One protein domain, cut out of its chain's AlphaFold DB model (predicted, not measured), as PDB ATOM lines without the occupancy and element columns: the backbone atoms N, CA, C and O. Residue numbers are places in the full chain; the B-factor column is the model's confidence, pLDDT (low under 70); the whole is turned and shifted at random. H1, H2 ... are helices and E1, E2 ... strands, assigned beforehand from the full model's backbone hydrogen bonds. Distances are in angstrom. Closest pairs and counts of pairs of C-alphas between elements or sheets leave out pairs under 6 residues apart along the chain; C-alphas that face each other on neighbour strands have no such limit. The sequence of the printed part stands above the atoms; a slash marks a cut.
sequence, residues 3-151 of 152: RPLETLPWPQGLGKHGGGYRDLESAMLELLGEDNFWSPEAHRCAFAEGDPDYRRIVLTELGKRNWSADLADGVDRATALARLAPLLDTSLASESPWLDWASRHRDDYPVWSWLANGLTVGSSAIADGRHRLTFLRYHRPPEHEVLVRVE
ATOM      1  N   ARG A   3     -55.326  -1.608 -46.533       96.62
ATOM      2  CA  ARG A   3     -54.441  -2.783 -46.525       96.62
ATOM      3  C   ARG A   3     -53.806  -3.018 -45.152       96.62
ATOM      4  O   ARG A   3     -53.456  -2.032 -44.503       96.62
ATOM      5  N   PRO A   4     -53.568  -4.281 -44.752       97.62
ATOM      6  CA  PRO A   4     -52.753  -4.595 -43.579       97.62
ATOM      7  C   PRO A   4     -51.292  -4.161 -43.767       97.62
ATOM      8  O   PRO A   4     -50.755  -4.272 -44.879       97.62
ATOM      9  N   LEU A   5     -50.636  -3.715 -42.688       97.38
ATOM     10  CA  LEU A   5     -49.249  -3.226 -42.694       97.38
ATOM     11  C   LEU A   5     -48.245  -4.245 -43.244       97.38
ATOM     12  O   LEU A   5     -47.287  -3.859 -43.928       97.38
ATOM     13  N   GLU A   6     -48.459  -5.528 -42.955       95.88
ATOM     14  CA  GLU A   6     -47.613  -6.631 -43.428       95.88
ATOM     15  C   GLU A   6     -47.622  -6.796 -44.951       95.88
ATOM     16  O   GLU A   6     -46.644  -7.261 -45.530       95.88
ATOM     17  N   THR A   7     -48.695  -6.365 -45.620       95.50
ATOM     18  CA  THR A   7     -48.823  -6.487 -47.080       95.50
ATOM     19  C   THR A   7     -48.157  -5.338 -47.834       95.50
ATOM     20  O   THR A   7     -48.093  -5.365 -49.065       95.50
ATOM     21  N   LEU A   8     -47.726  -4.294 -47.124       96.25
ATOM     22  CA  LEU A   8     -47.154  -3.092 -47.718       96.25
ATOM     23  C   LEU A   8     -45.660  -3.288 -48.006       96.25
ATOM     24  O   LEU A   8     -44.970  -3.969 -47.244       96.25
ATOM     25  N   PRO A   9     -45.120  -2.659 -49.063       95.94
ATOM     26  CA  PRO A   9     -43.700  -2.764 -49.379       95.94
ATOM     27  C   PRO A   9     -42.804  -2.227 -48.250       95.94
ATOM     28  O   PRO A   9     -43.241  -1.514 -47.341       95.94
ATOM     29  N   TRP A  10     -41.527  -2.597 -48.291       96.19
ATOM     30  CA  TRP A  10     -40.492  -2.069 -47.398       96.19
ATOM     31  C   TRP A  10     -39.814  -0.841 -48.017       96.19
ATOM     32  O   TRP A  10     -39.831  -0.685 -49.239       96.19
ATOM     33  N   PRO A  11     -39.281   0.083 -47.197       95.12
ATOM     34  CA  PRO A  11     -38.678   1.308 -47.702       95.12
ATOM     35  C   PRO A  11     -37.409   1.017 -48.503       95.12
ATOM     36  O   PRO A  11     -36.540   0.280 -48.056       95.12
ATOM     37  N   GLN A  12     -37.285   1.657 -49.665       92.50
ATOM     38  CA  GLN A  12     -36.033   1.731 -50.411       92.50
ATOM     39  C   GLN A  12     -35.179   2.874 -49.838       92.50
ATOM     40  O   GLN A  12     -35.108   3.963 -50.408       92.50
ATOM     41  N   GLY A  13     -34.621   2.658 -48.650       93.88
ATOM     42  CA  GLY A  13     -33.895   3.679 -47.903       93.88
ATOM     43  C   GLY A  13     -34.779   4.519 -46.982       93.88
ATOM     44  O   GLY A  13     -35.937   4.853 -47.266       93.88
ATOM     45  N   LEU A  14     -34.198   4.920 -45.854       93.50
ATOM     46  CA  LEU A  14     -34.815   5.806 -44.873       93.50
ATOM     47  C   LEU A  14     -33.988   7.071 -44.739       93.50
ATOM     48  O   LEU A  14     -32.908   7.082 -44.171       93.50
ATOM     49  N   GLY A  15     -34.526   8.156 -45.278       88.19
ATOM     50  CA  GLY A  15     -33.806   9.414 -45.382       88.19
ATOM     51  C   GLY A  15     -34.414  10.290 -46.461       88.19
ATOM     52  O   GLY A  15     -35.377   9.890 -47.125       88.19
ATOM     53  N   LYS A  16     -33.877  11.496 -46.614       80.12
ATOM     54  CA  LYS A  16     -34.128  12.353 -47.770       80.12
ATOM     55  C   LYS A  16     -32.922  13.267 -47.926       80.12
ATOM     56  O   LYS A  16     -32.815  14.240 -47.177       80.12
ATOM     57  N   HIS A  17     -32.074  12.956 -48.900       65.06
ATOM     58  CA  HIS A  17     -30.924  13.772 -49.259       65.06
ATOM     59  C   HIS A  17     -31.299  15.257 -49.393       65.06
ATOM     60  O   HIS A  17     -32.296  15.605 -50.034       65.06
ATOM     61  N   GLY A  18     -30.539  16.132 -48.727       60.84
ATOM     62  CA  GLY A  18     -30.778  17.582 -48.701       60.84
ATOM     63  C   GLY A  18     -32.071  18.031 -47.997       60.84
ATOM     64  O   GLY A  18     -32.420  19.207 -48.052       60.84
ATOM     65  N   GLY A  19     -32.799  17.117 -47.349       73.19
ATOM     66  CA  GLY A  19     -34.067  17.388 -46.680       73.19
ATOM     67  C   GLY A  19     -34.000  17.264 -45.160       73.19
ATOM     68  O   GLY A  19     -32.954  17.036 -44.557       73.19
ATOM     69  N   GLY A  20     -35.170  17.355 -44.522       82.31
ATOM     70  CA  GLY A  20     -35.289  17.303 -43.064       82.31
ATOM     71  C   GLY A  20     -34.824  15.994 -42.412       82.31
ATOM     72  O   GLY A  20     -34.711  15.971 -41.195       82.31
ATOM     73  N   TYR A  21     -34.539  14.929 -43.168       91.75
ATOM     74  CA  TYR A  21     -34.229  13.581 -42.665       91.75
ATOM     75  C   TYR A  21     -32.751  13.188 -42.802       91.75
ATOM     76  O   TYR A  21     -32.450  12.000 -42.872       91.75
ATOM     77  N   ARG A  22     -31.833  14.159 -42.855       92.56
ATOM     78  CA  ARG A  22     -30.397  13.892 -43.028       92.56
ATOM     79  C   ARG A  22     -29.811  13.008 -41.922       92.56
ATOM     80  O   ARG A  22     -29.108  12.061 -42.229       92.56
ATOM     81  N   ASP A  23     -30.141  13.273 -40.660       94.62
ATOM     82  CA  ASP A  23     -29.568  12.509 -39.540       94.62
ATOM     83  C   ASP A  23     -30.056  11.047 -39.540       94.62
ATOM     84  O   ASP A  23     -29.279  10.133 -39.277       94.62
ATOM     85  N   LEU A  24     -31.317  10.817 -39.935       96.81
ATOM     86  CA  LEU A  24     -31.850   9.473 -40.180       96.81
ATOM     87  C   LEU A  24     -31.110   8.776 -41.325       96.81
ATOM     88  O   LEU A  24     -30.752   7.613 -41.189       96.81
ATOM     89  N   GLU A  25     -30.888   9.485 -42.435       95.62
ATOM     90  CA  GLU A  25     -30.175   8.965 -43.606       95.62
ATOM     91  C   GLU A  25     -28.752   8.543 -43.246       95.62
ATOM     92  O   GLU A  25     -28.370   7.406 -43.504       95.62
ATOM     93  N   SER A  26     -27.991   9.423 -42.589       95.44
ATOM     94  CA  SER A  26     -26.617   9.142 -42.173       95.44
ATOM     95  C   SER A  26     -26.534   7.960 -41.209       95.44
ATOM     96  O   SER A  26     -25.731   7.060 -41.435       95.44
ATOM     97  N   ALA A  27     -27.390   7.917 -40.184       96.81
ATOM     98  CA  ALA A  27     -27.384   6.823 -39.215       96.81
ATOM     99  C   ALA A  27     -27.785   5.475 -39.843       96.81
ATOM    100  O   ALA A  27     -27.245   4.433 -39.484       96.81
ATOM    101  N   MET A  28     -28.719   5.484 -40.797       97.31
ATOM    102  CA  MET A  28     -29.135   4.277 -41.515       97.31
ATOM    103  C   MET A  28     -28.087   3.792 -42.517       97.31
ATOM    104  O   MET A  28     -27.899   2.585 -42.653       97.31
ATOM    105  N   LEU A  29     -27.392   4.710 -43.195       96.31
ATOM    106  CA  LEU A  29     -26.256   4.387 -44.061       96.31
ATOM    107  C   LEU A  29     -25.108   3.762 -43.266       96.31
ATOM    108  O   LEU A  29     -24.526   2.783 -43.718       96.31
ATOM    109  N   GLU A  30     -24.802   4.302 -42.086       97.31
ATOM    110  CA  GLU A  30     -23.769   3.756 -41.202       97.31
ATOM    111  C   GLU A  30     -24.128   2.349 -40.708       97.31
ATOM    112  O   GLU A  30     -23.275   1.464 -40.708       97.31
ATOM    113  N   LEU A  31     -25.393   2.126 -40.337       98.00
ATOM    114  CA  LEU A  31     -25.856   0.836 -39.829       98.00
ATOM    115  C   LEU A  31     -25.907  -0.253 -40.911       98.00
ATOM    116  O   LEU A  31     -25.444  -1.367 -40.685       98.00
ATOM    117  N   LEU A  32     -26.516   0.039 -42.064       97.31
ATOM    118  CA  LEU A  32     -26.774  -0.972 -43.096       97.31
ATOM    119  C   LEU A  32     -25.623  -1.087 -44.109       97.31
ATOM    120  O   LEU A  32     -25.444  -2.142 -44.722       97.31
ATOM    121  N   GLY A  33     -24.837  -0.024 -44.283       96.81
ATOM    122  CA  GLY A  33     -23.878   0.121 -45.373       96.81
ATOM    123  C   GLY A  33     -24.534   0.591 -46.676       96.81
ATOM    124  O   GLY A  33     -25.740   0.446 -46.878       96.81
ATOM    125  N   GLU A  34     -23.730   1.153 -47.580       93.06
ATOM    126  CA  GLU A  34     -24.197   1.767 -48.835       93.06
ATOM    127  C   GLU A  34     -24.951   0.778 -49.743       93.06
ATOM    128  O   GLU A  34     -26.008   1.117 -50.279       93.06
ATOM    129  N   ASP A  35     -24.468  -0.466 -49.829       92.38
ATOM    130  CA  ASP A  35     -25.071  -1.518 -50.658       92.38
ATOM    131  C   ASP A  35     -26.457  -1.955 -50.150       92.38
ATOM    132  O   ASP A  35     -27.354  -2.252 -50.942       92.38
ATOM    133  N   ASN A  36     -26.663  -1.976 -48.828       96.69
ATOM    134  CA  ASN A  36     -27.915  -2.451 -48.229       96.69
ATOM    135  C   ASN A  36     -28.890  -1.325 -47.895       96.69
ATOM    136  O   ASN A  36     -30.090  -1.578 -47.803       96.69
ATOM    137  N   PHE A  37     -28.419  -0.090 -47.721       96.06
ATOM    138  CA  PHE A  37     -29.275   1.046 -47.381       96.06
ATOM    139  C   PHE A  37     -30.400   1.248 -48.403       96.06
ATOM    140  O   PHE A  37     -31.523   1.585 -48.044       96.06
ATOM    141  N   TRP A  38     -30.138   0.995 -49.684       94.50
ATOM    142  CA  TRP A  38     -31.153   1.101 -50.733       94.50
ATOM    143  C   TRP A  38     -31.958  -0.188 -50.945       94.50
ATOM    144  O   TRP A  38     -32.782  -0.233 -51.856       94.50
ATOM    145  N   SER A  39     -31.751  -1.234 -50.141       96.25
ATOM    146  CA  SER A  39     -32.424  -2.528 -50.283       96.25
ATOM    147  C   SER A  39     -33.670  -2.610 -49.392       96.25
ATOM    148  O   SER A  39     -33.544  -2.663 -48.165       96.25
ATOM    149  N   PRO A  40     -34.888  -2.702 -49.969       96.25
ATOM    150  CA  PRO A  40     -36.101  -2.942 -49.186       96.25
ATOM    151  C   PRO A  40     -36.015  -4.207 -48.327       96.25
ATOM    152  O   PRO A  40     -36.544  -4.243 -47.218       96.25
ATOM    153  N   GLU A  41     -35.319  -5.232 -48.819       97.12
ATOM    154  CA  GLU A  41     -35.156  -6.495 -48.106       97.12
ATOM    155  C   GLU A  41     -34.246  -6.353 -46.882       97.12
ATOM    156  O   GLU A  41     -34.559  -6.898 -45.829       97.12
ATOM    157  N   ALA A  42     -33.180  -5.550 -46.964       97.81
ATOM    158  CA  ALA A  42     -32.334  -5.277 -45.801       97.81
ATOM    159  C   ALA A  42     -33.120  -4.565 -44.688       97.81
ATOM    160  O   ALA A  42     -33.052  -4.959 -43.524       97.81
ATOM    161  N   HIS A  43     -33.944  -3.576 -45.053       97.88
ATOM    162  CA  HIS A  43     -34.846  -2.904 -44.113       97.88
ATOM    163  C   HIS A  43     -35.886  -3.854 -43.500       97.88
ATOM    164  O   HIS A  43     -36.204  -3.732 -42.313       97.88
ATOM    165  N   ARG A  44     -36.420  -4.798 -44.289       97.69
ATOM    166  CA  ARG A  44     -37.320  -5.847 -43.790       97.69
ATOM    167  C   ARG A  44     -36.619  -6.736 -42.771       97.69
ATOM    168  O   ARG A  44     -37.177  -6.948 -41.698       97.69
ATOM    169  N   CYS A  45     -35.443  -7.263 -43.105       97.88
ATOM    170  CA  CYS A  45     -34.690  -8.166 -42.236       97.88
ATOM    171  C   CYS A  45     -34.317  -7.482 -40.920       97.88
ATOM    172  O   CYS A  45     -34.665  -8.004 -39.867       97.88
ATOM    173  N   ALA A  46     -33.749  -6.271 -40.967       97.94
ATOM    174  CA  ALA A  46     -33.391  -5.514 -39.765       97.94
ATOM    175  C   ALA A  46     -34.598  -5.289 -38.833       97.94
ATOM    176  O   ALA A  46     -34.497  -5.418 -37.612       97.94
ATOM    177  N   PHE A  47     -35.778  -5.007 -39.398       97.88
ATOM    178  CA  PHE A  47     -37.005  -4.912 -38.608       97.88
ATOM    179  C   PHE A  47     -37.446  -6.270 -38.039       97.88
ATOM    180  O   PHE A  47     -37.755  -6.361 -36.852       97.88
ATOM    181  N   ALA A  48     -37.516  -7.307 -38.879       96.56
ATOM    182  CA  ALA A  48     -38.061  -8.619 -38.525       96.56
ATOM    183  C   ALA A  48     -37.195  -9.370 -37.503       96.56
ATOM    184  O   ALA A  48     -37.726 -10.072 -36.646       96.56
ATOM    185  N   GLU A  49     -35.878  -9.192 -37.569       96.94
ATOM    186  CA  GLU A  49     -34.915  -9.751 -36.615       96.94
ATOM    187  C   GLU A  49     -34.869  -8.959 -35.300       96.94
ATOM    188  O   GLU A  49     -34.259  -9.398 -34.327       96.94
ATOM    189  N   GLY A  50     -35.555  -7.812 -35.241       94.56
ATOM    190  CA  GLY A  50     -35.611  -6.977 -34.051       94.56
ATOM    191  C   GLY A  50     -34.287  -6.279 -33.749       94.56
ATOM    192  O   GLY A  50     -33.962  -6.113 -32.574       94.56
ATOM    193  N   ASP A  51     -33.544  -5.863 -34.783       97.88
ATOM    194  CA  ASP A  51     -32.273  -5.154 -34.627       97.88
ATOM    195  C   ASP A  51     -32.461  -3.927 -33.702       97.88
ATOM    196  O   ASP A  51     -33.258  -3.018 -34.003       97.88
ATOM    197  N   PRO A  52     -31.771  -3.897 -32.544       98.06
ATOM    198  CA  PRO A  52     -31.965  -2.855 -31.548       98.06
ATOM    199  C   PRO A  52     -31.486  -1.484 -32.032       98.06
ATOM    200  O   PRO A  52     -32.101  -0.475 -31.672       98.06
ATOM    201  N   ASP A  53     -30.441  -1.420 -32.857       98.38
ATOM    202  CA  ASP A  53     -29.909  -0.170 -33.391       98.38
ATOM    203  C   ASP A  53     -30.789   0.373 -34.505       98.38
ATOM    204  O   ASP A  53     -31.118   1.564 -34.495       98.38
ATOM    205  N   TYR A  54     -31.270  -0.499 -35.392       98.50
ATOM    206  CA  TYR A  54     -32.247  -0.122 -36.408       98.50
ATOM    207  C   TYR A  54     -33.500   0.479 -35.754       98.50
ATOM    208  O   TYR A  54     -33.906   1.603 -36.071       98.50
ATOM    209  N   ARG A  55     -34.063  -0.212 -34.750       98.50
ATOM    210  CA  ARG A  55     -35.202   0.286 -33.963       98.50
ATOM    211  C   ARG A  55     -34.889   1.621 -33.291       98.50
ATOM    212  O   ARG A  55     -35.695   2.551 -33.380       98.50
ATOM    213  N   ARG A  56     -33.747   1.726 -32.606       98.50
ATOM    214  CA  ARG A  56     -33.329   2.941 -31.893       98.50
ATOM    215  C   ARG A  56     -33.233   4.130 -32.842       98.50
ATOM    216  O   ARG A  56     -33.778   5.185 -32.521       98.50
ATOM    217  N   ILE A  57     -32.587   3.968 -33.995       98.44
ATOM    218  CA  ILE A  57     -32.423   5.031 -34.991       98.44
ATOM    219  C   ILE A  57     -33.787   5.475 -35.529       98.44
ATOM    220  O   ILE A  57     -34.085   6.670 -35.488       98.44
ATOM    221  N   VAL A  58     -34.647   4.538 -35.963       97.94
ATOM    222  CA  VAL A  58     -35.989   4.877 -36.473       97.94
ATOM    223  C   VAL A  58     -36.779   5.669 -35.437       97.94
ATOM    224  O   VAL A  58     -37.278   6.752 -35.743       97.94
ATOM    225  N   LEU A  59     -36.898   5.145 -34.216       97.94
ATOM    226  CA  LEU A  59     -37.735   5.756 -33.186       97.94
ATOM    227  C   LEU A  59     -37.182   7.104 -32.713       97.94
ATOM    228  O   LEU A  59     -37.961   8.028 -32.492       97.94
ATOM    229  N   THR A  60     -35.859   7.249 -32.619       97.69
ATOM    230  CA  THR A  60     -35.224   8.512 -32.216       97.69
ATOM    231  C   THR A  60     -35.404   9.584 -33.287       97.69
ATOM    232  O   THR A  60     -35.870  10.682 -32.995       97.69
ATOM    233  N   GLU A  61     -35.063   9.288 -34.541       97.31
ATOM    234  CA  GLU A  61     -35.009  10.313 -35.587       97.31
ATOM    235  C   GLU A  61     -36.382  10.672 -36.165       97.31
ATOM    236  O   GLU A  61     -36.625  11.822 -36.555       97.31
ATOM    237  N   LEU A  62     -37.304   9.708 -36.211       96.56
ATOM    238  CA  LEU A  62     -38.689   9.972 -36.597       96.56
ATOM    239  C   LEU A  62     -39.522  10.502 -35.429       96.56
ATOM    240  O   LEU A  62     -40.432  11.288 -35.669       96.56
ATOM    241  N   GLY A  63     -39.172  10.175 -34.181       96.00
ATOM    242  CA  GLY A  63     -39.815  10.729 -32.986       96.00
ATOM    243  C   GLY A  63     -39.596  12.235 -32.792       96.00
ATOM    244  O   GLY A  63     -40.369  12.883 -32.097       96.00
ATOM    245  N   LYS A  64     -38.586  12.826 -33.446       94.44
ATOM    246  CA  LYS A  64     -38.343  14.284 -33.459       94.44
ATOM    247  C   LYS A  64     -39.328  15.061 -34.344       94.44
ATOM    248  O   LYS A  64     -39.228  16.282 -34.443       94.44
ATOM    249  N   ARG A  65     -40.211  14.385 -35.086       93.00
ATOM    250  CA  ARG A  65     -41.068  15.028 -36.089       93.00
ATOM    251  C   ARG A  65     -42.389  15.449 -35.474       93.00
ATOM    252  O   ARG A  65     -43.042  14.662 -34.814       93.00
ATOM    253  N   ASN A  66     -42.866  16.644 -35.812       91.50
ATOM    254  CA  ASN A  66     -44.155  17.132 -35.306       91.50
ATOM    255  C   ASN A  66     -45.333  16.199 -35.637       91.50
ATOM    256  O   ASN A  66     -46.324  16.195 -34.923       91.50
ATOM    257  N   TRP A  67     -45.238  15.413 -36.716       91.62
ATOM    258  CA  TRP A  67     -46.280  14.456 -37.088       91.62
ATOM    259  C   TRP A  67     -46.239  13.143 -36.294       91.62
ATOM    260  O   TRP A  67     -47.187  12.378 -36.407       91.62
ATOM    261  N   SER A  68     -45.166  12.828 -35.555       94.38
ATOM    262  CA  SER A  68     -44.986  11.494 -34.964       94.38
ATOM    263  C   SER A  68     -45.829  11.257 -33.718       94.38
ATOM    264  O   SER A  68     -46.256  10.127 -33.511       94.38
ATOM    265  N   ALA A  69     -46.071  12.300 -32.914       92.88
ATOM    266  CA  ALA A  69     -46.779  12.192 -31.638       92.88
ATOM    267  C   ALA A  69     -48.187  11.594 -31.800       92.88
ATOM    268  O   ALA A  69     -48.532  10.648 -31.103       92.88
ATOM    269  N   ASP A  70     -48.935  12.084 -32.790       94.00
ATOM    270  CA  ASP A  70     -50.328  11.688 -33.029       94.00
ATOM    271  C   ASP A  70     -50.486  10.809 -34.278       94.00
ATOM    272  O   ASP A  70     -51.603  10.618 -34.763       94.00
ATOM    273  N   LEU A  71     -49.384  10.290 -34.848       95.38
ATOM    274  CA  LEU A  71     -49.449   9.562 -36.119       95.38
ATOM    275  C   LEU A  71     -50.380   8.358 -36.008       95.38
ATOM    276  O   LEU A  71     -51.256   8.193 -36.848       95.38
ATOM    277  N   ALA A  72     -50.164   7.505 -35.008       95.62
ATOM    278  CA  ALA A  72     -50.851   6.224 -34.928       95.62
ATOM    279  C   ALA A  72     -52.366   6.419 -34.733       95.62
ATOM    280  O   ALA A  72     -53.159   5.874 -35.494       95.62
ATOM    281  N   ASP A  73     -52.767   7.297 -33.815       95.94
ATOM    282  CA  ASP A  73     -54.182   7.593 -33.566       95.94
ATOM    283  C   ASP A  73     -54.825   8.360 -34.737       95.94
ATOM    284  O   ASP A  73     -55.988   8.129 -35.085       95.94
ATOM    285  N   GLY A  74     -54.065   9.239 -35.399       96.75
ATOM    286  CA  GLY A  74     -54.488   9.915 -36.624       96.75
ATOM    287  C   GLY A  74     -54.740   8.939 -37.775       96.75
ATOM    288  O   GLY A  74     -55.749   9.063 -38.471       96.75
ATOM    289  N   VAL A  75     -53.871   7.938 -37.946       97.81
ATOM    290  CA  VAL A  75     -54.010   6.872 -38.953       97.81
ATOM    291  C   VAL A  75     -55.225   5.998 -38.663       97.81
ATOM    292  O   VAL A  75     -55.996   5.726 -39.588       97.81
ATOM    293  N   ASP A  76     -55.433   5.596 -37.407       97.69
ATOM    294  CA  ASP A  76     -56.581   4.781 -36.998       97.69
ATOM    295  C   ASP A  76     -57.892   5.493 -37.367       97.69
ATOM    296  O   ASP A  76     -58.770   4.935 -38.034       97.69
ATOM    297  N   ARG A  77     -57.997   6.773 -36.991       97.94
ATOM    298  CA  ARG A  77     -59.183   7.600 -37.241       97.94
ATOM    299  C   ARG A  77     -59.370   7.899 -38.727       97.94
ATOM    300  O   ARG A  77     -60.488   7.786 -39.225       97.94
ATOM    301  N   ALA A  78     -58.300   8.223 -39.453       98.06
ATOM    302  CA  ALA A  78     -58.354   8.435 -40.897       98.06
ATOM    303  C   ALA A  78     -58.792   7.169 -41.643       98.06
ATOM    304  O   ALA A  78     -59.633   7.240 -42.538       98.06
ATOM    305  N   THR A  79     -58.277   6.004 -41.251       98.19
ATOM    306  CA  THR A  79     -58.640   4.722 -41.863       98.19
ATOM    307  C   THR A  79     -60.090   4.352 -41.552       98.19
ATOM    308  O   THR A  79     -60.813   3.920 -42.448       98.19
ATOM    309  N   ALA A  80     -60.562   4.587 -40.324       98.00
ATOM    310  CA  ALA A  80     -61.968   4.402 -39.968       98.00
ATOM    311  C   ALA A  80     -62.901   5.320 -40.780       98.00
ATOM    312  O   ALA A  80     -63.912   4.856 -41.304       98.00
ATOM    313  N   LEU A  81     -62.544   6.599 -40.951       97.94
ATOM    314  CA  LEU A  81     -63.300   7.540 -41.785       97.94
ATOM    315  C   LEU A  81     -63.303   7.126 -43.258       97.94
ATOM    316  O   LEU A  81     -64.340   7.199 -43.914       97.94
ATOM    317  N   ALA A  82     -62.170   6.651 -43.772       97.38
ATOM    318  CA  ALA A  82     -62.051   6.199 -45.152       97.38
ATOM    319  C   ALA A  82     -62.995   5.032 -45.479       97.38
ATOM    320  O   ALA A  82     -63.515   4.981 -46.589       97.38
ATOM    321  N   ARG A  83     -63.289   4.137 -44.521       97.31
ATOM    322  CA  ARG A  83     -64.290   3.061 -44.699       97.31
ATOM    323  C   ARG A  83     -65.701   3.580 -44.954       97.31
ATOM    324  O   ARG A  83     -66.509   2.874 -45.545       97.31
ATOM    325  N   LEU A  84     -65.998   4.791 -44.493       96.00
ATOM    326  CA  LEU A  84     -67.286   5.455 -44.687       96.00
ATOM    327  C   LEU A  84     -67.298   6.329 -45.949       96.00
ATOM    328  O   LEU A  84     -68.336   6.896 -46.296       96.00
ATOM    329  N   ALA A  85     -66.155   6.479 -46.624       95.69
ATOM    330  CA  ALA A  85     -66.052   7.292 -47.819       95.69
ATOM    331  C   ALA A  85     -66.746   6.583 -48.994       95.69
ATOM    332  O   ALA A  85     -66.390   5.450 -49.317       95.69
ATOM    333  N   PRO A  86     -67.650   7.259 -49.724       93.94
ATOM    334  CA  PRO A  86     -68.284   6.679 -50.910       93.94
ATOM    335  C   PRO A  86     -67.302   6.475 -52.075       93.94
ATOM    336  O   PRO A  86     -67.654   5.863 -53.075       93.94
ATOM    337  N   LEU A  87     -66.087   7.020 -51.958       94.00
ATOM    338  CA  LEU A  87     -65.029   6.969 -52.965       94.00
ATOM    339  C   LEU A  87     -64.001   5.860 -52.691       94.00
ATOM    340  O   LEU A  87     -63.078   5.686 -53.487       94.00
ATOM    341  N   LEU A  88     -64.109   5.142 -51.564       94.88
ATOM    342  CA  LEU A  88     -63.184   4.053 -51.259       94.88
ATOM    343  C   LEU A  88     -63.268   2.977 -52.353       94.88
ATOM    344  O   LEU A  88     -64.343   2.670 -52.859       94.88
ATOM    345  N   ASP A  89     -62.107   2.458 -52.749       91.19
ATOM    346  CA  ASP A  89     -61.931   1.436 -53.794       91.19
ATOM    347  C   ASP A  89     -62.459   1.817 -55.190       91.19
ATOM    348  O   ASP A  89     -62.514   0.986 -56.096       91.19
ATOM    349  N   THR A  90     -62.766   3.099 -55.405       90.69
ATOM    350  CA  THR A  90     -63.099   3.641 -56.723       90.69
ATOM    351  C   THR A  90     -61.832   4.106 -57.438       90.69
ATOM    352  O   THR A  90     -60.985   4.779 -56.850       90.69
ATOM    353  N   SER A  91     -61.705   3.784 -58.728       89.94
ATOM    354  CA  SER A  91     -60.672   4.383 -59.578       89.94
ATOM    355  C   SER A  91     -61.040   5.840 -59.867       89.94
ATOM    356  O   SER A  91     -62.092   6.120 -60.444       89.94
ATOM    357  N   LEU A  92     -60.195   6.773 -59.429       89.94
ATOM    358  CA  LEU A  92     -60.400   8.206 -59.619       89.94
ATOM    359  C   LEU A  92     -59.457   8.726 -60.707       89.94
ATOM    360  O   LEU A  92     -58.266   8.430 -60.687       89.94
ATOM    361  N   ALA A  93     -59.974   9.552 -61.620       89.06
ATOM    362  CA  ALA A  93     -59.164  10.198 -62.659       89.06
ATOM    363  C   ALA A  93     -58.181  11.246 -62.096       89.06
ATOM    364  O   ALA A  93     -57.189  11.583 -62.737       89.06
ATOM    365  N   SER A  94     -58.461  11.772 -60.901       91.00
ATOM    366  CA  SER A  94     -57.576  12.652 -60.139       91.00
ATOM    367  C   SER A  94     -57.840  12.496 -58.640       91.00
ATOM    368  O   SER A  94     -58.858  11.944 -58.224       91.00
ATOM    369  N   GLU A  95     -56.942  13.019 -57.809       90.88
ATOM    370  CA  GLU A  95     -57.116  13.040 -56.351       90.88
ATOM    371  C   GLU A  95     -58.176  14.043 -55.863       90.88
ATOM    372  O   GLU A  95     -58.599  13.976 -54.711       90.88
ATOM    373  N   SER A  96     -58.622  14.973 -56.714       94.81
ATOM    374  CA  SER A  96     -59.462  16.104 -56.298       94.81
ATOM    375  C   SER A  96     -60.768  15.681 -55.611       94.81
ATOM    376  O   SER A  96     -61.026  16.194 -54.526       94.81
ATOM    377  N   PRO A  97     -61.556  14.710 -56.125       95.50
ATOM    378  CA  PRO A  97     -62.779  14.275 -55.445       95.50
ATOM    379  C   PRO A  97     -62.518  13.709 -54.043       95.50
ATOM    380  O   PRO A  97     -63.311  13.915 -53.123       95.50
ATOM    381  N   TRP A  98     -61.393  13.008 -53.872       96.00
ATOM    382  CA  TRP A  98     -60.981  12.484 -52.576       96.00
ATOM    383  C   TRP A  98     -60.610  13.614 -51.614       96.00
ATOM    384  O   TRP A  98     -61.088  13.636 -50.481       96.00
ATOM    385  N   LEU A  99     -59.802  14.576 -52.069       96.00
ATOM    386  CA  LEU A  99     -59.405  15.735 -51.267       96.00
ATOM    387  C   LEU A  99     -60.599  16.620 -50.895       96.00
ATOM    388  O   LEU A  99     -60.658  17.102 -49.764       96.00
ATOM    389  N   ASP A 100     -61.571  16.785 -51.792       96.69
ATOM    390  CA  ASP A 100     -62.812  17.511 -51.523       96.69
ATOM    391  C   ASP A 100     -63.625  16.827 -50.422       96.69
ATOM    392  O   ASP A 100     -64.061  17.484 -49.473       96.69
ATOM    393  N   TRP A 101     -63.785  15.501 -50.485       96.38
ATOM    394  CA  TRP A 101     -64.431  14.738 -49.415       96.38
ATOM    395  C   TRP A 101     -63.654  14.841 -48.092       96.38
ATOM    396  O   TRP A 101     -64.242  15.162 -47.054       96.38
ATOM    397  N   ALA A 102     -62.335  14.640 -48.134       96.56
ATOM    398  CA  ALA A 102     -61.465  14.654 -46.961       96.56
ATOM    399  C   ALA A 102     -61.351  16.047 -46.317       96.56
ATOM    400  O   ALA A 102     -61.072  16.149 -45.121       96.56
ATOM    401  N   SER A 103     -61.596  17.126 -47.075       96.06
ATOM    402  CA  SER A 103     -61.464  18.514 -46.607       96.06
ATOM    403  C   SER A 103     -62.345  18.843 -45.399       96.06
ATOM    404  O   SER A 103     -62.007  19.729 -44.616       96.06
ATOM    405  N   ARG A 104     -63.424  18.080 -45.188       95.31
ATOM    406  CA  ARG A 104     -64.315  18.171 -44.018       95.31
ATOM    407  C   ARG A 104     -63.619  17.850 -42.694       95.31
ATOM    408  O   ARG A 104     -64.152  18.164 -41.637       95.31
ATOM    409  N   HIS A 105     -62.449  17.220 -42.753       96.00
ATOM    410  CA  HIS A 105     -61.650  16.823 -41.596       96.00
ATOM    411  C   HIS A 105     -60.392  17.685 -41.424       96.00
ATOM    412  O   HIS A 105     -59.527  17.332 -40.633       96.00
ATOM    413  N   ARG A 106     -60.266  18.805 -42.155       94.50
ATOM    414  CA  ARG A 106     -59.051  19.642 -42.182       94.50
ATOM    415  C   ARG A 106     -58.644  20.196 -40.812       94.50
ATOM    416  O   ARG A 106     -57.451  20.375 -40.579       94.50
ATOM    417  N   ASP A 107     -59.606  20.430 -39.923       94.75
ATOM    418  CA  ASP A 107     -59.351  20.935 -38.567       94.75
ATOM    419  C   ASP A 107     -58.721  19.874 -37.646       94.75
ATOM    420  O   ASP A 107     -58.123  20.206 -36.624       94.75
ATOM    421  N   ASP A 108     -58.797  18.598 -38.029       94.69
ATOM    422  CA  ASP A 108     -58.114  17.495 -37.367       94.69
ATOM    423  C   ASP A 108     -56.836  17.150 -38.135       94.69
ATOM    424  O   ASP A 108     -56.822  16.306 -39.034       94.69
ATOM    425  N   TYR A 109     -55.752  17.866 -37.828       90.94
ATOM    426  CA  TYR A 109     -54.534  17.805 -38.632       90.94
ATOM    427  C   TYR A 109     -53.932  16.392 -38.771       90.94
ATOM    428  O   TYR A 109     -53.595  16.038 -39.902       90.94
ATOM    429  N   PRO A 110     -53.799  15.556 -37.718       92.94
ATOM    430  CA  PRO A 110     -53.300  14.186 -37.875       92.94
ATOM    431  C   PRO A 110     -54.149  13.349 -38.842       92.94
ATOM    432  O   PRO A 110     -53.600  12.675 -39.717       92.94
ATOM    433  N   VAL A 111     -55.477  13.456 -38.746       96.50
ATOM    434  CA  VAL A 111     -56.415  12.765 -39.644       96.50
ATOM    435  C   VAL A 111     -56.303  13.304 -41.068       96.50
ATOM    436  O   VAL A 111     -56.079  12.542 -42.009       96.50
ATOM    437  N   TRP A 112     -56.407  14.622 -41.240       96.12
ATOM    438  CA  TRP A 112     -56.296  15.286 -42.538       96.12
ATOM    439  C   TRP A 112     -54.963  14.987 -43.222       96.12
ATOM    440  O   TRP A 112     -54.930  14.704 -44.418       96.12
ATOM    441  N   SER A 113     -53.860  14.998 -42.471       94.44
ATOM    442  CA  SER A 113     -52.527  14.730 -43.004       94.44
ATOM    443  C   SER A 113     -52.417  13.322 -43.583       94.44
ATOM    444  O   SER A 113     -51.755  13.154 -44.608       94.44
ATOM    445  N   TRP A 114     -53.077  12.327 -42.976       96.88
ATOM    446  CA  TRP A 114     -53.122  10.971 -43.523       96.88
ATOM    447  C   TRP A 114     -54.101  10.835 -44.693       96.88
ATOM    448  O   TRP A 114     -53.771  10.210 -45.697       96.88
ATOM    449  N   LEU A 115     -55.284  11.449 -44.604       96.75
ATOM    450  CA  LEU A 115     -56.265  11.415 -45.693       96.75
ATOM    451  C   LEU A 115     -55.731  12.082 -46.967       96.75
ATOM    452  O   LEU A 115     -55.975  11.576 -48.057       96.75
ATOM    453  N   ALA A 116     -55.012  13.197 -46.841       94.62
ATOM    454  CA  ALA A 116     -54.503  13.949 -47.982       94.62
ATOM    455  C   ALA A 116     -53.136  13.447 -48.477       94.62
ATOM    456  O   ALA A 116     -52.902  13.418 -49.678       94.62
ATOM    457  N   ASN A 117     -52.232  13.067 -47.563       90.56
ATOM    458  CA  ASN A 117     -50.823  12.768 -47.865       90.56
ATOM    459  C   ASN A 117     -50.288  11.594 -47.017       90.56
ATOM    460  O   ASN A 117     -49.196  11.668 -46.447       90.56
ATOM    461  N   GLY A 118     -51.097  10.550 -46.823       89.75
ATOM    462  CA  GLY A 118     -50.758   9.406 -45.972       89.75
ATOM    463  C   GLY A 118     -49.647   8.540 -46.555       89.75
ATOM    464  O   GLY A 118     -48.463   8.772 -46.310       89.75
ATOM    465  N   LEU A 119     -50.043   7.506 -47.291       95.69
ATOM    466  CA  LEU A 119     -49.140   6.534 -47.894       95.69
ATOM    467  C   LEU A 119     -49.557   6.275 -49.340       95.69
ATOM    468  O   LEU A 119     -50.706   5.908 -49.605       95.69
ATOM    469  N   THR A 120     -48.595   6.418 -50.248       94.94
ATOM    470  CA  THR A 120     -48.763   6.128 -51.672       94.94
ATOM    471  C   THR A 120     -47.867   4.958 -52.047       94.94
ATOM    472  O   THR A 120     -46.656   4.988 -51.819       94.94
ATOM    473  N   VAL A 121     -48.463   3.916 -52.619       93.56
ATOM    474  CA  VAL A 121     -47.763   2.720 -53.092       93.56
ATOM    475  C   VAL A 121     -47.914   2.602 -54.604       93.56
ATOM    476  O   VAL A 121     -49.024   2.654 -55.129       93.56
ATOM    477  N   GLY A 122     -46.789   2.455 -55.297       88.69
ATOM    478  CA  GLY A 122     -46.767   2.060 -56.700       88.69
ATOM    479  C   GLY A 122     -46.784   0.538 -56.843       88.69
ATOM    480  O   GLY A 122     -46.906  -0.201 -55.862       88.69
ATOM    481  N   SER A 123     -46.603   0.061 -58.074       80.38
ATOM    482  CA  SER A 123     -46.602  -1.372 -58.398       80.38
ATOM    483  C   SER A 123     -45.487  -2.170 -57.708       80.38
ATOM    484  O   SER A 123     -45.679  -3.350 -57.420       80.38
ATOM    485  N   SER A 124     -44.343  -1.545 -57.409       78.94
ATOM    486  CA  SER A 124     -43.165  -2.223 -56.841       78.94
ATOM    487  C   SER A 124     -42.524  -1.528 -55.633       78.94
ATOM    488  O   SER A 124     -41.644  -2.112 -55.003       78.94
ATOM    489  N   ALA A 125     -42.937  -0.306 -55.283       89.94
ATOM    490  CA  ALA A 125     -42.269   0.495 -54.257       89.94
ATOM    491  C   ALA A 125     -43.217   1.464 -53.536       89.94
ATOM    492  O   ALA A 125     -44.322   1.758 -53.993       89.94
ATOM    493  N   ILE A 126     -42.757   1.989 -52.398       94.38
ATOM    494  CA  ILE A 126     -43.405   3.116 -51.720       94.38
ATOM    495  C   ILE A 126     -43.060   4.394 -52.490       94.38
ATOM    496  O   ILE A 126     -41.900   4.807 -52.492       94.38
ATOM    497  N   ALA A 127     -44.057   5.032 -53.100       92.00
ATOM    498  CA  ALA A 127     -43.878   6.306 -53.792       92.00
ATOM    499  C   ALA A 127     -43.758   7.469 -52.793       92.00
ATOM    500  O   ALA A 127     -42.884   8.323 -52.927       92.00
ATOM    501  N   ASP A 128     -44.582   7.461 -51.740       92.25
ATOM    502  CA  ASP A 128     -44.529   8.455 -50.664       92.25
ATOM    503  C   ASP A 128     -44.996   7.875 -49.323       92.25
ATOM    504  O   ASP A 128     -45.737   6.900 -49.285       92.25
ATOM    505  N   GLY A 129     -44.565   8.465 -48.207       94.25
ATOM    506  CA  GLY A 129     -44.981   8.066 -46.857       94.25
ATOM    507  C   GLY A 129     -44.097   7.005 -46.189       94.25
ATOM    508  O   GLY A 129     -44.415   6.546 -45.091       94.25
ATOM    509  N   ARG A 130     -42.951   6.639 -46.786       95.44
ATOM    510  CA  ARG A 130     -42.057   5.571 -46.281       95.44
ATOM    511  C   ARG A 130     -41.603   5.750 -44.826       95.44
ATOM    512  O   ARG A 130     -41.521   4.771 -44.083       95.44
ATOM    513  N   HIS A 131     -41.354   6.989 -44.395       96.06
ATOM    514  CA  HIS A 131     -40.984   7.296 -43.008       96.06
ATOM    515  C   HIS A 131     -42.146   7.045 -42.052       96.06
ATOM    516  O   HIS A 131     -41.974   6.366 -41.043       96.06
ATOM    517  N   ARG A 132     -43.341   7.542 -42.392       95.81
ATOM    518  CA  ARG A 132     -44.542   7.361 -41.571       95.81
ATOM    519  C   ARG A 132     -44.927   5.887 -41.477       95.81
ATOM    520  O   ARG A 132     -45.178   5.413 -40.378       95.81
ATOM    521  N   LEU A 133     -44.882   5.149 -42.591       97.50
ATOM    522  CA  LEU A 133     -45.127   3.702 -42.609       97.50
ATOM    523  C   LEU A 133     -44.137   2.949 -41.708       97.50
ATOM    524  O   LEU A 133     -44.548   2.123 -40.897       97.50
ATOM    525  N   THR A 134     -42.842   3.252 -41.809       97.69
ATOM    526  CA  THR A 134     -41.824   2.590 -40.976       97.69
ATOM    527  C   THR A 134     -42.028   2.894 -39.494       97.69
ATOM    528  O   THR A 134     -41.967   1.988 -38.667       97.69
ATOM    529  N   PHE A 135     -42.320   4.149 -39.145       97.31
ATOM    530  CA  PHE A 135     -42.629   4.520 -37.764       97.31
ATOM    531  C   PHE A 135     -43.880   3.794 -37.256       97.31
ATOM    532  O   PHE A 135     -43.877   3.258 -36.150       97.31
ATOM    533  N   LEU A 136     -44.928   3.723 -38.077       97.69
ATOM    534  CA  LEU A 136     -46.185   3.070 -37.734       97.69
ATOM    535  C   LEU A 136     -46.013   1.567 -37.470       97.69
ATOM    536  O   LEU A 136     -46.596   1.062 -36.514       97.69
ATOM    537  N   ARG A 137     -45.151   0.873 -38.227       98.00
ATOM    538  CA  ARG A 137     -44.811  -0.546 -37.994       98.00
ATOM    539  C   ARG A 137     -44.245  -0.824 -36.599       98.00
ATOM    540  O   ARG A 137     -44.395  -1.930 -36.100       98.00
ATOM    541  N   TYR A 138     -43.632   0.161 -35.942       97.81
ATOM    542  CA  TYR A 138     -43.183   0.018 -34.551       97.81
ATOM    543  C   TYR A 138     -44.269   0.275 -33.498       97.81
ATOM    544  O   TYR A 138     -44.049  -0.038 -32.326       97.81
ATOM    545  N   HIS A 139     -45.412   0.845 -33.887       97.56
ATOM    546  CA  HIS A 139     -46.486   1.279 -32.980       97.56
ATOM    547  C   HIS A 139     -47.797   0.511 -33.164       97.56
ATOM    548  O   HIS A 139     -48.730   0.679 -32.372       97.56
ATOM    549  N   ARG A 140     -47.897  -0.298 -34.218       97.50
ATOM    550  CA  ARG A 140     -49.083  -1.079 -34.562       97.50
ATOM    551  C   ARG A 140     -48.672  -2.487 -35.002       97.50
ATOM    552  O   ARG A 140     -47.586  -2.648 -35.559       97.50
ATOM    553  N   PRO A 141     -49.509  -3.501 -34.732       97.31
ATOM    554  CA  PRO A 141     -49.203  -4.873 -35.107       97.31
ATOM    555  C   PRO A 141     -49.301  -5.073 -36.637       97.31
ATOM    556  O   PRO A 141     -49.902  -4.239 -37.320       97.31
ATOM    557  N   PRO A 142     -48.709  -6.142 -37.202       97.50
ATOM    558  CA  PRO A 142     -48.648  -6.361 -38.654       97.50
ATOM    559  C   PRO A 142     -50.016  -6.421 -39.359       97.50
ATOM    560  O   PRO A 142     -50.144  -5.952 -40.492       97.50
ATOM    561  N   GLU A 143     -51.039  -6.933 -38.673       98.06
ATOM    562  CA  GLU A 143     -52.424  -7.024 -39.144       98.06
ATOM    563  C   GLU A 143     -53.168  -5.681 -39.143       98.06
ATOM    564  O   GLU A 143     -54.278  -5.585 -39.665       98.06
ATOM    565  N   HIS A 144     -52.581  -4.634 -38.555       98.38
ATOM    566  CA  HIS A 144     -53.200  -3.319 -38.506       98.38
ATOM    567  C   HIS A 144     -53.439  -2.781 -39.918       98.38
ATOM    568  O   HIS A 144     -52.548  -2.788 -40.767       98.38
ATOM    569  N   GLU A 145     -54.652  -2.311 -40.179       98.00
ATOM    570  CA  GLU A 145     -55.058  -1.863 -41.502       98.00
ATOM    571  C   GLU A 145     -54.928  -0.351 -41.645       98.00
ATOM    572  O   GLU A 145     -55.338   0.400 -40.764       98.00
ATOM    573  N   VAL A 146     -54.422   0.097 -42.794       98.19
ATOM    574  CA  VAL A 146     -54.252   1.520 -43.097       98.19
ATOM    575  C   VAL A 146     -54.810   1.881 -44.463       98.19
ATOM    576  O   VAL A 146     -54.738   1.099 -45.415       98.19
ATOM    577  N   LEU A 147     -55.340   3.100 -44.578       97.81
ATOM    578  CA  LEU A 147     -55.641   3.704 -45.872       97.81
ATOM    579  C   LEU A 147     -54.354   3.897 -46.686       97.81
ATOM    580  O   LEU A 147     -53.394   4.503 -46.210       97.81
ATOM    581  N   VAL A 148     -54.395   3.454 -47.939       96.00
ATOM    582  CA  VAL A 148     -53.337   3.618 -48.936       96.00
ATOM    583  C   VAL A 148     -53.889   4.082 -50.277       96.00
ATOM    584  O   VAL A 148     -54.918   3.594 -50.767       96.00
ATOM    585  N   ARG A 149     -53.148   4.995 -50.901       93.88
ATOM    586  CA  ARG A 149     -53.295   5.351 -52.310       93.88
ATOM    587  C   ARG A 149     -52.461   4.389 -53.150       93.88
ATOM    588  O   ARG A 149     -51.292   4.175 -52.847       93.88
ATOM    589  N   VAL A 150     -53.059   3.835 -54.198       90.50
ATOM    590  CA  VAL A 150     -52.353   3.001 -55.177       90.50
ATOM    591  C   VAL A 150     -52.188   3.799 -56.455       90.50
ATOM    592  O   VAL A 150     -53.173   4.311 -56.984       90.50
ATOM    593  N   GLU A 151     -50.954   3.916 -56.928       84.50
ATOM    594  CA  GLU A 151     -50.663   4.417 -58.268       84.50
ATOM    595  C   GLU A 151     -50.727   3.247 -59.252       84.50
ATOM    596  O   GLU A 151     -50.095   2.208 -59.037       84.50
TER     597      GLU A 151
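What this domain is: This is residues 3 to 151 of the 152 residues of an uncharacterized protein of Mycolicibacterium aubagnense (UniProt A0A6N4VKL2). Two helical lobes sit at the two ends of the longest axis with the short helix H8 in the middle between them: H1 and H4 side by side, with H2 and H3 at their ends, make one lobe, and the hairpin of H6 and H7 with H5 crossing H7 makes the other. The opening stretch, residues 3 to 21, has no named element and runs from beside E2, near H5, across to H1. The printed part has 149 residues, with eight named helices and two named strands in the order H1 H2 H3 H4 H5 H6 H7 E1 H8 E2; the class is mostly helix. It is compact, with a radius of gyration of the C-alphas of 15.6 A and spans of 45 by 31 by 30 A.

How they stand to each other: Residues 3 to 4 pair antiparallel with residues 145 to 146 of E2, residues 145 to 147. H1, residues 22 to 32, touches H4, residues 52 to 63, at a shallow tilt of 10 degrees, opposite ways; the closest C-alphas are those of Leu 24 and Glu 61, 5.6 A apart. H2, residues 34 to 37, is close to but not clearly touching H1, with the C-alphas of Leu 29 and Phe 37 5.6 A apart. H3, residues 40 to 48, and H4 only just touch, only at the corner, with 3 pairs of C-alphas within 8 A, the closest Ala 46 and Tyr 54 at 6.5 A. H4 is the hub, touching three helices; its residues 58 to 62 alone touch H8, residues 130 to 137, at a steep tilt of 65 degrees, closest at the C-alphas of Val 58 and Phe 135, 6.8 A. H5, residues 71 to 83, only just touches H8 with residues 71 to 72 alone, over 3 pairs of C-alphas within 8 A, closest at Ala 72 and Leu 136, 6.3 A. H5 touches H7, residues 109 to 117, at a steep tilt of 61 degrees, closest at the C-alphas of Gly 74 and Val 111, 4.6 A. H6, residues 96 to 105, and H7 form a helical hairpin at 6 degrees, closest at the C-alphas of His 105 and Trp 112, 5.6 A. E1, residues 126 to 128, and E2 pair with no named strand; E2 comes closest to H5 at the C-alphas of Leu 147 and Thr 79, 5.1 A. Every O i to N i+4 pair is within hydrogen-bond range in H1, H3, H4, H5, H7 and H8, and 4 of 6 are in H6; H2 is too short for such a pair.

Where its parts are: H1 begins at C-alpha 22, (-30.397, 13.892, -43.028), and is 15.3 A long; H4 is 15.8 A and H6 14.9 A. H5, the longest helix by residues, is 18.3 A long and ends at C-alpha 83, (-64.290, 3.061, -44.699). E2 ends at C-alpha 147, (-55.641, 3.704, -45.872).

The domain as a whole: The C-alphas of Glu 30 and Pro 86 are the two farthest apart, at 45.7 A. The printed part has no cut, and the link from H5 to H6, 12 residues, is long. The mean pLDDT of the printed part is 94.4; residues 17 to 18 are under 70.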